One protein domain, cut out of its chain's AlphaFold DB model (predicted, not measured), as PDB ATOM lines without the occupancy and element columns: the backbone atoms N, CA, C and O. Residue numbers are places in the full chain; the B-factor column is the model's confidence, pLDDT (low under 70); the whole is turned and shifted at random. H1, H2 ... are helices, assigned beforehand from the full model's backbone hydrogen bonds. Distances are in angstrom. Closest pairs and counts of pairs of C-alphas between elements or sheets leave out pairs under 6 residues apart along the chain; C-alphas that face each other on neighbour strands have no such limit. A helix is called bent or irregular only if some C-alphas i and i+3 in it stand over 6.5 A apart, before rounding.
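AT A GLANCE: This is residues 7 to 17 and 29 to 117 of the 133 residues of the protein "RES domain-containing protein" of Ferrovum sp. Z-31 (UniProt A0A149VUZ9). Look for a loose string of separate helices: H1 at one end of the longest axis, H2 and H3 at the other, H4 and the loop of residues 75 to 98 between them, and H5 to one side, its residues 106 to 116 sticking out. The printed part has 100 residues, with H1 to H5 in that order and no named strand: all helix. It is loose, radius of gyration of the C-alphas 17.0 A, spanning 51 by 36 by 28 A.

HOW THE PARTS SIT: Start at H1, residues 7 to 13, apart from the other helices. H2, residues 34 to 37, is close but not clearly touching H3, residues 41 to 54; their closest C-alphas, of Met 35 and Gln 44, are 6.3 A apart. H4, residues 67 to 74, and H5, residues 99 to 116, are apart. Every O i to N i+4 pair is within hydrogen-bond range in H1, H3 and H5; H4 has 1 of 4, and 3 of 5 O i to N i+3 pairs; H2 is too short.

IN THESE COORDINATES: Find C-alpha 7 at (179.918, 127.762, 188.027), where H1 begins. H3 runs 19.7 A; H4 is only just irregular, C-alphas 69 and 72 being 6.8 A apart. H5 runs 25.5 A to C-alpha 116 at (162.149, 116.105, 193.588).

THE WHOLE: Residues 18 to 28 are cut out; C-alphas 17 and 29 are 32.1 A apart. Links H3 to H4 and H4 to H5 are long. Residues 29 to 34 and 79 have pLDDT under 70.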
ATOM      1  N   MET A   7     180.820 126.722 188.535       77.94
ATOM      2  CA  MET A   7     179.918 127.762 188.027       77.94
ATOM      3  C   MET A   7     180.049 129.127 188.723       77.94
ATOM      4  O   MET A   7     180.094 130.118 188.000       77.94
ATOM      5  N   PRO A   8     180.144 129.234 190.063       80.25
ATOM      6  CA  PRO A   8     180.332 130.533 190.710       80.25
ATOM      7  C   PRO A   8     181.647 131.226 190.294       80.25
ATOM      8  O   PRO A   8     181.583 132.383 189.880       80.25
ATOM      9  N   PRO A   9     182.817 130.542 190.275       79.69
ATOM     10  CA  PRO A   9     184.052 131.127 189.743       79.69
ATOM     11  C   PRO A   9     183.946 131.597 188.287       79.69
ATOM     12  O   PRO A   9     184.421 132.682 187.968       79.69
ATOM     13  N   ALA A  10     183.306 130.810 187.415       83.75
ATOM     14  CA  ALA A  10     183.144 131.160 186.004       83.75
ATOM     15  C   ALA A  10     182.215 132.366 185.794       83.75
ATOM     16  O   ALA A  10     182.478 133.216 184.955       83.75
ATOM     17  N   VAL A  11     181.137 132.483 186.573       83.19
ATOM     18  CA  VAL A  11     180.274 133.675 186.526       83.19
ATOM     19  C   VAL A  11     181.029 134.905 187.025       83.19
ATOM     20  O   VAL A  11     180.906 135.977 186.439       83.19
ATOM     21  N   SER A  12     181.840 134.754 188.075       83.12
ATOM     22  CA  SER A  12     182.633 135.861 188.608       83.12
ATOM     23  C   SER A  12     183.717 136.349 187.642       83.12
ATOM     24  O   SER A  12     184.048 137.532 187.696       83.12
ATOM     25  N   SER A  13     184.290 135.485 186.791       86.88
ATOM     26  CA  SER A  13     185.329 135.897 185.833       86.88
ATOM     27  C   SER A  13     184.788 136.761 184.696       86.88
ATOM     28  O   SER A  13     185.516 137.597 184.174       86.88
ATOM     29  N   GLU A  14     183.507 136.603 184.360       87.81
ATOM     30  CA  GLU A  14     182.826 137.345 183.294       87.81
ATOM     31  C   GLU A  14     182.045 138.563 183.823       87.81
ATOM     32  O   GLU A  14     181.173 139.094 183.137       87.81
ATOM     33  N   ALA A  15     182.307 139.006 185.057       88.25
ATOM     34  CA  ALA A  15     181.600 140.132 185.656       88.25
ATOM     35  C   ALA A  15     182.033 141.470 185.029       88.25
ATOM     36  O   ALA A  15     183.215 141.812 184.991       88.25
ATOM     37  N   PHE A  16     181.062 142.271 184.590       92.56
ATOM     38  CA  PHE A  16     181.294 143.611 184.053       92.56
ATOM     39  C   PHE A  16     180.153 144.564 184.421       92.56
ATOM     40  O   PHE A  16     179.058 144.142 184.799       92.56
ATOM     41  N   ALA A  17     180.408 145.870 184.313       94.06
ATOM     42  CA  ALA A  17     179.380 146.881 184.534       94.06
ATOM     43  C   ALA A  17     178.291 146.766 183.460       94.06
ATOM     44  O   ALA A  17     178.553 146.958 182.273       94.06
ATOM     45  N   GLN A  29     152.307 136.726 196.272       57.56
ATOM     46  CA  GLN A  29     152.024 136.441 197.671       57.56
ATOM     47  C   GLN A  29     150.506 136.328 197.797       57.56
ATOM     48  O   GLN A  29     149.812 137.316 198.013       57.56
ATOM     49  N   HIS A  30     149.962 135.133 197.584       55.78
ATOM     50  CA  HIS A  30     148.594 134.885 198.000       55.78
ATOM     51  C   HIS A  30     148.581 134.987 199.520       55.78
ATOM     52  O   HIS A  30     149.240 134.197 200.193       55.78
ATOM     53  N   ILE A  31     147.800 135.937 200.033       49.84
ATOM     54  CA  ILE A  31     147.558 136.247 201.455       49.84
ATOM     55  C   ILE A  31     147.060 135.028 202.276       49.84
ATOM     56  O   ILE A  31     146.780 135.131 203.459       49.84
ATOM     57  N   ALA A  32     146.971 133.828 201.698       54.59
ATOM     58  CA  ALA A  32     146.314 132.688 202.323       54.59
ATOM     59  C   ALA A  32     146.955 131.322 202.032       54.59
ATOM     60  O   ALA A  32     146.297 130.294 202.198       54.59
ATOM     61  N   ALA A  33     148.221 131.254 201.598       62.84
ATOM     62  CA  ALA A  33     148.883 129.947 201.490       62.84
ATOM     63  C   ALA A  33     148.986 129.266 202.871       62.84
ATOM     64  O   ALA A  33     148.742 128.064 202.987       62.84
ATOM     65  N   THR A  34     149.270 130.051 203.913       68.81
ATOM     66  CA  THR A  34     149.364 129.600 205.308       68.81
ATOM     67  C   THR A  34     148.022 129.546 206.026       68.81
ATOM     68  O   THR A  34     147.938 128.849 207.025       68.81
ATOM     69  N   MET A  35     146.958 130.165 205.497       72.81
ATOM     70  CA  MET A  35     145.602 130.046 206.062       72.81
ATOM     71  C   MET A  35     145.125 128.591 206.143       72.81
ATOM     72  O   MET A  35     144.231 128.272 206.906       72.81
ATOM     73  N   LYS A  36     145.717 127.683 205.356       78.62
ATOM     74  CA  LYS A  36     145.457 126.238 205.456       78.62
ATOM     75  C   LYS A  36     146.069 125.584 206.704       78.62
ATOM     76  O   LYS A  36     145.817 124.407 206.932       78.62
ATOM     77  N   LEU A  37     146.928 126.296 207.433       83.62
ATOM     78  CA  LEU A  37     147.648 125.823 208.618       83.62
ATOM     79  C   LEU A  37     147.007 126.300 209.929       83.62
ATOM     80  O   LEU A  37     147.495 125.920 210.989       83.62
ATOM     81  N   VAL A  38     145.974 127.143 209.856       86.94
ATOM     82  CA  VAL A  38     145.341 127.811 211.000       86.94
ATOM     83  C   VAL A  38     143.823 127.774 210.861       86.94
ATOM     84  O   VAL A  38     143.300 127.712 209.748       86.94
ATOM     85  N   ASP A  39     143.115 127.823 211.984       87.25
ATOM     86  CA  ASP A  39     141.661 127.648 212.003       87.25
ATOM     87  C   ASP A  39     140.904 128.976 211.852       87.25
ATOM     88  O   ASP A  39     139.732 129.003 211.468       87.25
ATOM     89  N   ASN A  40     141.556 130.099 212.168       87.88
ATOM     90  CA  ASN A  40     140.930 131.418 212.196       87.88
ATOM     91  C   ASN A  40     141.923 132.560 211.905       87.88
ATOM     92  O   ASN A  40     143.129 132.361 211.759       87.88
ATOM     93  N   ARG A  41     141.387 133.783 211.796       87.25
ATOM     94  CA  ARG A  41     142.153 134.992 211.466       87.25
ATOM     95  C   ARG A  41     143.152 135.390 212.552       87.25
ATOM     96  O   ARG A  41     144.258 135.786 212.212       87.25
ATOM     97  N   ASP A  42     142.784 135.272 213.823       90.25
ATOM     98  CA  ASP A  42     143.666 135.667 214.926       90.25
ATOM     99  C   ASP A  42     144.914 134.767 214.963       90.25
ATOM    100  O   ASP A  42     146.035 135.237 215.168       90.25
ATOM    101  N   GLU A  43     144.740 133.473 214.683       91.56
ATOM    102  CA  GLU A  43     145.848 132.534 214.506       91.56
ATOM    103  C   GLU A  43     146.691 132.842 213.268       91.56
ATOM    104  O   GLU A  43     147.915 132.735 213.333       91.56
ATOM    105  N   GLN A  44     146.071 133.255 212.159       90.44
ATOM    106  CA  GLN A  44     146.811 133.709 210.982       90.44
ATOM    107  C   GLN A  44     147.658 134.948 211.299       90.44
ATOM    108  O   GLN A  44     148.830 134.984 210.932       90.44
ATOM    109  N   ASP A  45     147.110 135.940 212.003       89.56
ATOM    110  CA  ASP A  45     147.832 137.163 212.371       89.56
ATOM    111  C   ASP A  45     149.018 136.850 213.305       89.56
ATOM    112  O   ASP A  45     150.118 137.402 213.155       89.56
ATOM    113  N   LEU A  46     148.832 135.903 214.234       92.19
ATOM    114  CA  LEU A  46     149.911 135.386 215.073       92.19
ATOM    115  C   LEU A  46     150.967 134.644 214.244       92.19
ATOM    116  O   LEU A  46     152.163 134.878 214.434       92.19
ATOM    117  N   LEU A  47     150.553 133.773 213.321       91.50
ATOM    118  CA  LEU A  47     151.458 133.022 212.452       91.50
ATOM    119  C   LEU A  47     152.289 133.960 211.572       91.50
ATOM    120  O   LEU A  47     153.505 133.799 211.505       91.50
ATOM    121  N   GLU A  48     151.678 134.968 210.957       89.00
ATOM    122  CA  GLU A  48     152.389 135.969 210.155       89.00
ATOM    123  C   GLU A  48     153.379 136.774 210.999       89.00
ATOM    124  O   GLU A  48     154.516 136.993 210.578       89.00
ATOM    125  N   SER A  49     153.002 137.143 212.227       90.88
ATOM    126  CA  SER A  49     153.906 137.830 213.159       90.88
ATOM    127  C   SER A  49     155.117 136.964 213.518       90.88
ATOM    128  O   SER A  49     156.257 137.437 213.495       90.88
ATOM    129  N   LEU A  50     154.896 135.675 213.800       93.19
ATOM    130  CA  LEU A  50     155.971 134.718 214.065       93.19
ATOM    131  C   LEU A  50     156.868 134.540 212.835       93.19
ATOM    132  O   LEU A  50     158.093 134.611 212.957       93.19
ATOM    133  N   LEU A  51     156.279 134.378 211.648       89.56
ATOM    134  CA  LEU A  51     157.016 134.238 210.395       89.56
ATOM    135  C   LEU A  51     157.856 135.479 210.103       89.56
ATOM    136  O   LEU A  51     159.040 135.330 209.806       89.56
ATOM    137  N   GLU A  52     157.303 136.687 210.224       87.50
ATOM    138  CA  GLU A  52     158.066 137.920 210.016       87.50
ATOM    139  C   GLU A  52     159.197 138.060 211.034       87.50
ATOM    140  O   GLU A  52     160.326 138.348 210.641       87.50
ATOM    141  N   SER A  53     158.940 137.769 212.314       90.12
ATOM    142  CA  SER A  53     159.966 137.857 213.362       90.12
ATOM    143  C   SER A  53     161.116 136.857 213.184       90.12
ATOM    144  O   SER A  53     162.223 137.098 213.659       90.12
ATOM    145  N   SER A  54     160.871 135.744 212.484       90.12
ATOM    146  CA  SER A  54     161.881 134.718 212.200       90.12
ATOM    147  C   SER A  54     162.789 135.049 211.011       90.12
ATOM    148  O   SER A  54     163.825 134.406 210.825       90.12
ATOM    149  N   LYS A  55     162.406 136.019 210.170       89.00
ATOM    150  CA  LYS A  55     163.172 136.365 208.968       89.00
ATOM    151  C   LYS A  55     164.463 137.097 209.364       89.00
ATOM    152  O   LYS A  55     164.426 137.946 210.253       89.00
ATOM    153  N   PRO A  56     165.590 136.854 208.667       89.25
ATOM    154  CA  PRO A  56     166.825 137.595 208.910       89.25
ATOM    155  C   PRO A  56     166.627 139.106 208.763       89.25
ATOM    156  O   PRO A  56     165.751 139.558 208.014       89.25
ATOM    157  N   THR A  57     167.464 139.890 209.440       89.19
ATOM    158  CA  THR A  57     167.503 141.343 209.257       89.19
ATOM    159  C   THR A  57     167.826 141.676 207.805       89.19
ATOM    160  O   THR A  57     168.657 141.030 207.167       89.19
ATOM    161  N   GLN A  58     167.147 142.684 207.267       86.25
ATOM    162  CA  GLN A  58     167.427 143.167 205.927       86.25
ATOM    163  C   GLN A  58     168.808 143.853 205.889       86.25
ATOM    164  O   GLN A  58     169.089 144.650 206.782       86.25
ATOM    165  N   PRO A  59     169.659 143.579 204.883       89.12
ATOM    166  CA  PRO A  59     170.938 144.270 204.748       89.12
ATOM    167  C   PRO A  59     170.750 145.778 204.557       89.12
ATOM    168  O   PRO A  59     169.896 146.186 203.761       89.12
ATOM    169  N   ASP A  60     171.590 146.582 205.213       91.00
ATOM    170  CA  ASP A  60     171.543 148.053 205.159       91.00
ATOM    171  C   ASP A  60     171.615 148.591 203.720       91.00
ATOM    172  O   ASP A  60     170.879 149.506 203.359       91.00
ATOM    173  N   ASP A  61     172.409 147.948 202.857       89.81
ATOM    174  CA  ASP A  61     172.565 148.308 201.438       89.81
ATOM    175  C   ASP A  61     171.275 148.158 200.611       89.81
ATOM    176  O   ASP A  61     171.186 148.634 199.480       89.81
ATOM    177  N   THR A  62     170.261 147.485 201.159       91.69
ATOM    178  CA  THR A  62     168.944 147.336 200.527       91.69
ATOM    179  C   THR A  62     167.865 148.195 201.180       91.69
ATOM    180  O   THR A  62     166.695 148.094 200.801       91.69
ATOM    181  N   ALA A  63     168.229 149.036 202.151       90.06
ATOM    182  CA  ALA A  63     167.301 149.949 202.796       90.06
ATOM    183  C   ALA A  63     166.671 150.901 201.764       90.06
ATOM    184  O   ALA A  63     167.352 151.500 200.933       90.06
ATOM    185  N   GLY A  64     165.344 151.029 201.805       90.75
ATOM    186  CA  GLY A  64     164.584 151.874 200.878       90.75
ATOM    187  C   GLY A  64     164.289 151.248 199.509       90.75
ATOM    188  O   GLY A  64     163.575 151.862 198.718       90.75
ATOM    189  N   LEU A  65     164.778 150.036 199.222       92.38
ATOM    190  CA  LEU A  65     164.333 149.278 198.054       92.38
ATOM    191  C   LEU A  65     162.938 148.689 198.288       92.38
ATOM    192  O   LEU A  65     162.608 148.263 199.395       92.38
ATOM    193  N   ASP A  66     162.148 148.602 197.216       90.88
ATOM    194  CA  ASP A  66     160.917 147.813 197.224       90.88
ATOM    195  C   ASP A  66     161.219 146.366 197.648       90.88
ATOM    196  O   ASP A  66     162.271 145.809 197.307       90.88
ATOM    197  N   TYR A  67     160.299 145.735 198.377       86.88
ATOM    198  CA  TYR A  67     160.502 144.389 198.911       86.88
ATOM    199  C   TYR A  67     160.837 143.363 197.812       86.88
ATOM    200  O   TYR A  67     161.636 142.447 198.039       86.88
ATOM    201  N   LEU A  68     160.301 143.519 196.595       88.81
ATOM    202  CA  LEU A  68     160.637 142.652 195.469       88.81
ATOM    203  C   LEU A  68     162.110 142.781 195.095       88.81
ATOM    204  O   LEU A  68     162.724 141.782 194.738       88.81
ATOM    205  N   LEU A  69     162.711 143.959 195.220       90.94
ATOM    206  CA  LEU A  69     164.130 144.179 194.945       90.94
ATOM    207  C   LEU A  69     165.025 143.799 196.126       90.94
ATOM    208  O   LEU A  69     166.125 143.303 195.905       90.94
ATOM    209  N   ALA A  70     164.552 143.973 197.360       91.38
ATOM    210  CA  ALA A  70     165.317 143.675 198.567       91.38
ATOM    211  C   ALA A  70     165.409 142.176 198.899       91.38
ATOM    212  O   ALA A  70     166.453 141.678 199.318       91.38
ATOM    213  N   THR A  71     164.316 141.432 198.710       89.25
ATOM    214  CA  THR A  71     164.197 140.024 199.138       89.25
ATOM    215  C   THR A  71     165.300 139.069 198.654       89.25
ATOM    216  O   THR A  71     165.675 138.205 199.447       89.25
ATOM    217  N   PRO A  72     165.877 139.181 197.437       90.31
ATOM    218  CA  PRO A  72     166.973 138.304 197.005       90.31
ATOM    219  C   PRO A  72     168.245 138.420 197.848       90.31
ATOM    220  O   PRO A  72     169.087 137.523 197.807       90.31
ATOM    221  N   PHE A  73     168.379 139.519 198.591       90.62
ATOM    222  CA  PHE A  73     169.540 139.838 199.414       90.62
ATOM    223  C   PHE A  73     169.332 139.544 200.902       90.62
ATOM    224  O   PHE A  73     170.304 139.488 201.644       90.62
ATOM    225  N   ARG A  74     168.083 139.318 201.339       89.56
ATOM    226  CA  ARG A  74     167.730 139.115 202.756       89.56
ATOM    227  C   ARG A  74     168.087 137.725 203.289       89.56
ATOM    228  O   ARG A  74     168.284 137.576 204.487       89.56
ATOM    229  N   TYR A  75     168.127 136.703 202.431       85.44
ATOM    230  CA  TYR A  75     168.252 135.309 202.864       85.44
ATOM    231  C   TYR A  75     169.582 134.678 202.449       85.44
ATOM    232  O   TYR A  75     169.999 134.769 201.288       85.44
ATOM    233  N   ASP A  76     170.190 133.953 203.387       78.12
ATOM    234  CA  ASP A  76     171.362 133.125 203.125       78.12
ATOM    235  C   ASP A  76     171.031 131.965 202.172       78.12
ATOM    236  O   ASP A  76     169.911 131.433 202.171       78.12
ATOM    237  N   PRO A  77     171.991 131.543 201.331       72.25
ATOM    238  CA  PRO A  77     171.767 130.425 200.433       72.25
ATOM    239  C   PRO A  77     171.574 129.130 201.239       72.25
ATOM    240  O   PRO A  77     172.204 128.904 202.274       72.25
ATOM    241  N   LYS A  78     170.709 128.236 200.743       70.31
ATOM    242  CA  LYS A  78     170.498 126.913 201.355       70.31
ATOM    243  C   LYS A  78     171.823 126.138 201.434       70.31
ATOM    244  O   LYS A  78     172.740 126.377 200.647       70.31
ATOM    245  N   ARG A  79     171.901 125.163 202.350       66.12
ATOM    246  CA  ARG A  79     173.049 124.248 202.520       66.12
ATOM    247  C   ARG A  79     173.400 123.591 201.172       66.12
ATOM    248  O   ARG A  79     172.741 122.640 200.767       66.12
ATOM    249  N   GLY A  80     174.388 124.136 200.460       71.94
ATOM    250  CA  GLY A  80     174.775 123.713 199.104       71.94
ATOM    251  C   GLY A  80     174.893 124.833 198.059       71.94
ATOM    252  O   GLY A  80     175.368 124.563 196.956       71.94
ATOM    253  N   GLY A  81     174.515 126.070 198.390       79.56
ATOM    254  CA  GLY A  81     174.572 127.200 197.464       79.56
ATOM    255  C   GLY A  81     173.361 127.259 196.528       79.56
ATOM    256  O   GLY A  81     172.294 126.712 196.809       79.56
ATOM    257  N   SER A  82     173.524 127.940 195.397       80.75
ATOM    258  CA  SER A  82     172.542 127.975 194.306       80.75
ATOM    259  C   SER A  82     173.224 127.663 192.974       80.75
ATOM    260  O   SER A  82     174.423 127.406 192.947       80.75
ATOM    261  N   ARG A  83     172.485 127.714 191.857       83.81
ATOM    262  CA  ARG A  83     173.033 127.464 190.514       83.81
ATOM    263  C   ARG A  83     174.326 128.261 190.262       83.81
ATOM    264  O   ARG A  83     175.312 127.672 189.841       83.81
ATOM    265  N   PHE A  84     174.343 129.555 190.581       85.75
ATOM    266  CA  PHE A  84     175.505 130.431 190.365       85.75
ATOM    267  C   PHE A  84     176.159 130.934 191.658       85.75
ATOM    268  O   PHE A  84     176.914 131.897 191.606       85.75
ATOM    269  N   ARG A  85     175.862 130.327 192.816       83.25
ATOM    270  CA  ARG A  85     176.416 130.773 194.108       83.25
ATOM    271  C   ARG A  85     176.976 129.628 194.926       83.25
ATOM    272  O   ARG A  85     176.322 128.594 195.052       83.25
ATOM    273  N   ALA A  86     178.116 129.863 195.557       82.06
ATOM    274  CA  ALA A  86     178.605 129.091 196.684       82.06
ATOM    275  C   ALA A  86     177.814 129.411 197.969       82.06
ATOM    276  O   ALA A  86     176.968 130.303 198.016       82.06
ATOM    277  N   VAL A  87     178.089 128.655 199.035       82.00
ATOM    278  CA  VAL A  87     177.422 128.806 200.342       82.00
ATOM    279  C   VAL A  87     177.749 130.146 201.013       82.00
ATOM    280  O   VAL A  87     176.924 130.663 201.752       82.00
ATOM    281  N   ALA A  88     178.931 130.705 200.752       82.56
ATOM    282  CA  ALA A  88     179.386 131.955 201.360       82.56
ATOM    283  C   ALA A  88     179.112 133.201 200.498       82.56
ATOM    284  O   ALA A  88     179.431 134.309 200.921       82.56
ATOM    285  N   ASP A  89     178.548 133.040 199.297       82.75
ATOM    286  CA  ASP A  89     178.298 134.176 198.408       82.75
ATOM    287  C   ASP A  89     177.097 134.996 198.908       82.75
ATOM    288  O   ASP A  89     176.100 134.401 199.343       82.75
ATOM    289  N   PRO A  90     177.119 136.336 198.774       82.31
ATOM    290  CA  PRO A  90     175.999 137.196 199.151       82.31
ATOM    291  C   PRO A  90     174.753 136.891 198.320       82.31
ATOM    292  O   PRO A  90     174.824 136.231 197.280       82.31
ATOM    293  N   GLY A  91     173.593 137.371 198.776       84.75
ATOM    294  CA  GLY A  91     172.346 137.298 198.015       84.75
ATOM    295  C   GLY A  91     172.498 137.813 196.580       84.75
ATOM    296  O   GLY A  91     173.265 138.739 196.331       84.75
ATOM    297  N   VAL A  92     171.782 137.213 195.623       87.38
ATOM    298  CA  VAL A  92     171.837 137.646 194.215       87.38
ATOM    299  C   VAL A  92     170.449 137.803 193.635       87.38
ATOM    300  O   VAL A  92     169.546 137.003 193.892       87.38
ATOM    301  N   PHE A  93     170.310 138.813 192.787       89.62
ATOM    302  CA  PHE A  93     169.111 139.057 192.011       89.62
ATOM    303  C   PHE A  93     169.123 138.205 190.734       89.62
ATOM    304  O   PHE A  93     169.963 138.398 189.859       89.62
ATOM    305  N   TYR A  94     168.170 137.280 190.608       90.50
ATOM    306  CA  TYR A  94     167.946 136.523 189.375       90.50
ATOM    307  C   TYR A  94     166.923 137.244 188.492       90.50
ATOM    308  O   TYR A  94     165.768 137.419 188.883       90.50
ATOM    309  N   GLY A  95     167.346 137.629 187.290       93.38
ATOM    310  CA  GLY A  95     166.499 138.221 186.257       93.38
ATOM    311  C   GLY A  95     166.914 137.744 184.868       93.38
ATOM    312  O   GLY A  95     167.963 137.124 184.703       93.38
ATOM    313  N   ALA A  96     166.083 138.021 183.871       95.25
ATOM    314  CA  ALA A  96     166.345 137.663 182.485       95.25
ATOM    315  C   ALA A  96     166.027 138.818 181.535       95.25
ATOM    316  O   ALA A  96     165.110 139.595 181.773       95.25
ATOM    317  N   GLU A  97     166.731 138.898 180.410       95.94
ATOM    318  CA  GLU A  97     166.506 139.941 179.397       95.94
ATOM    319  C   GLU A  97     165.161 139.797 178.665       95.94
ATOM    320  O   GLU A  97     164.659 140.754 178.082       95.94
ATOM    321  N   SER A  98     164.533 138.613 178.713       96.81
ATOM    322  CA  SER A  98     163.235 138.368 178.080       96.81
ATOM    323  C   SER A  98     162.250 137.657 179.004       96.81
ATOM    324  O   SER A  98     162.624 136.787 179.797       96.81
ATOM    325  N   VAL A  99     160.961 137.962 178.824       96.44
ATOM    326  CA  VAL A  99     159.845 137.270 179.493       96.44
ATOM    327  C   VAL A  99     159.894 135.768 179.225       96.44
ATOM    328  O   VAL A  99     159.673 134.969 180.130       96.44
ATOM    329  N   ARG A 100     160.236 135.365 177.994       97.19
ATOM    330  CA  ARG A 100     160.353 133.953 177.611       97.19
ATOM    331  C   ARG A 100     161.401 133.230 178.457       97.19
ATOM    332  O   ARG A 100     161.134 132.129 178.925       97.19
ATOM    333  N   THR A 101     162.570 133.836 178.655       96.88
ATOM    334  CA  THR A 101     163.643 133.247 179.469       96.88
ATOM    335  C   THR A 101     163.242 133.176 180.941       96.88
ATOM    336  O   THR A 101     163.405 132.125 181.555       96.88
ATOM    337  N   ALA A 102     162.647 134.241 181.491       95.88
ATOM    338  CA  ALA A 102     162.135 134.224 182.862       95.88
ATOM    339  C   ALA A 102     161.064 133.129 183.059       95.88
ATOM    340  O   ALA A 102     161.092 132.404 184.053       95.88
ATOM    341  N   GLY A 103     160.173 132.954 182.078       95.56
ATOM    342  CA  GLY A 103     159.147 131.908 182.076       95.56
ATOM    343  C   GLY A 103     159.710 130.499 181.950       95.56
ATOM    344  O   GLY A 103     159.237 129.589 182.627       95.56
ATOM    345  N   ALA A 104     160.747 130.311 181.133       96.12
ATOM    346  CA  ALA A 104     161.432 129.029 181.014       96.12
ATOM    347  C   ALA A 104     162.123 128.627 182.328       96.12
ATOM    348  O   ALA A 104     162.010 127.475 182.739       96.12
ATOM    349  N   GLU A 105     162.780 129.570 183.013       94.75
ATOM    350  CA  GLU A 105     163.374 129.329 184.334       94.75
ATOM    351  C   GLU A 105     162.306 128.971 185.373       94.75
ATOM    352  O   GLU A 105     162.435 127.953 186.053       94.75
ATOM    353  N   LEU A 106     161.211 129.739 185.451       92.12
ATOM    354  CA  LEU A 106     160.090 129.420 186.341       92.12
ATOM    355  C   LEU A 106     159.529 128.015 186.061       92.12
ATOM    356  O   LEU A 106     159.334 127.225 186.986       92.12
ATOM    357  N   GLY A 107     159.310 127.682 184.786       92.81
ATOM    358  CA  GLY A 107     158.825 126.370 184.362       92.81
ATOM    359  C   GLY A 107     159.781 125.234 184.727       92.81
ATOM    360  O   GLY A 107     159.341 124.207 185.243       92.81
ATOM    361  N   TYR A 108     161.089 125.428 184.528       93.31
ATOM    362  CA  TYR A 108     162.115 124.459 184.914       93.31
ATOM    363  C   TYR A 108     162.102 124.190 186.420       93.31
ATOM    364  O   TYR A 108     162.092 123.028 186.830       93.31
ATOM    365  N   TRP A 109     162.069 125.237 187.251       90.69
ATOM    366  CA  TRP A 109     162.073 125.073 188.706       90.69
ATOM    367  C   TRP A 109     160.782 124.444 189.230       90.69
ATOM    368  O   TRP A 109     160.858 123.587 190.109       90.69
ATOM    369  N   ARG A 110     159.619 124.771 188.648       90.62
ATOM    370  CA  ARG A 110     158.349 124.092 188.956       90.62
ATOM    371  C   ARG A 110     158.390 122.608 188.591       90.62
ATOM    372  O   ARG A 110     158.037 121.765 189.409       90.62
ATOM    373  N   TRP A 111     158.872 122.271 187.396       92.81
ATOM    374  CA  TRP A 111     159.042 120.876 186.983       92.81
ATOM    375  C   TRP A 111     160.019 120.123 187.892       92.81
ATOM    376  O   TRP A 111     159.730 119.005 188.310       92.81
ATOM    377  N   LYS A 112     161.158 120.734 188.233       91.50
ATOM    378  CA  LYS A 112     162.146 120.126 189.123       91.50
ATOM    379  C   LYS A 112     161.574 119.890 190.517       91.50
ATOM    380  O   LYS A 112     161.732 118.798 191.044       91.50
ATOM    381  N   PHE A 113     160.869 120.869 191.082       89.75
ATOM    382  CA  PHE A 113     160.178 120.707 192.359       89.75
ATOM    383  C   PHE A 113     159.206 119.523 192.328       89.75
ATOM    384  O   PHE A 113     159.237 118.695 193.233       89.75
ATOM    385  N   LEU A 114     158.412 119.386 191.261       92.12
ATOM    386  CA  LEU A 114     157.509 118.249 191.075       92.12
ATOM    387  C   LEU A 114     158.255 116.906 191.009       92.12
ATOM    388  O   LEU A 114     157.765 115.906 191.512       92.12
ATOM    389  N   LYS A 115     159.437 116.869 190.385       93.00
ATOM    390  CA  LYS A 115     160.254 115.650 190.284       93.00
ATOM    391  C   LYS A 115     161.002 115.292 191.564       93.00
ATOM    392  O   LYS A 115     161.228 114.109 191.798       93.00
ATOM    393  N   ASP A 116     161.385 116.289 192.353       91.56
ATOM    394  CA  ASP A 116     162.149 116.105 193.588       91.56
ATOM    395  C   ASP A 116     161.232 115.864 194.809       91.56
ATOM    396  O   ASP A 116     161.700 115.381 195.841       91.56
ATOM    397  N   THR A 117     159.940 116.198 194.712       90.50
ATOM    398  CA  THR A 117     158.961 116.034 195.800       90.50
ATOM    399  C   THR A 117     158.319 114.652 195.751       90.50
ATOM    400  O   THR A 117     157.804 114.229 194.719       90.50
TER     401      THR A 117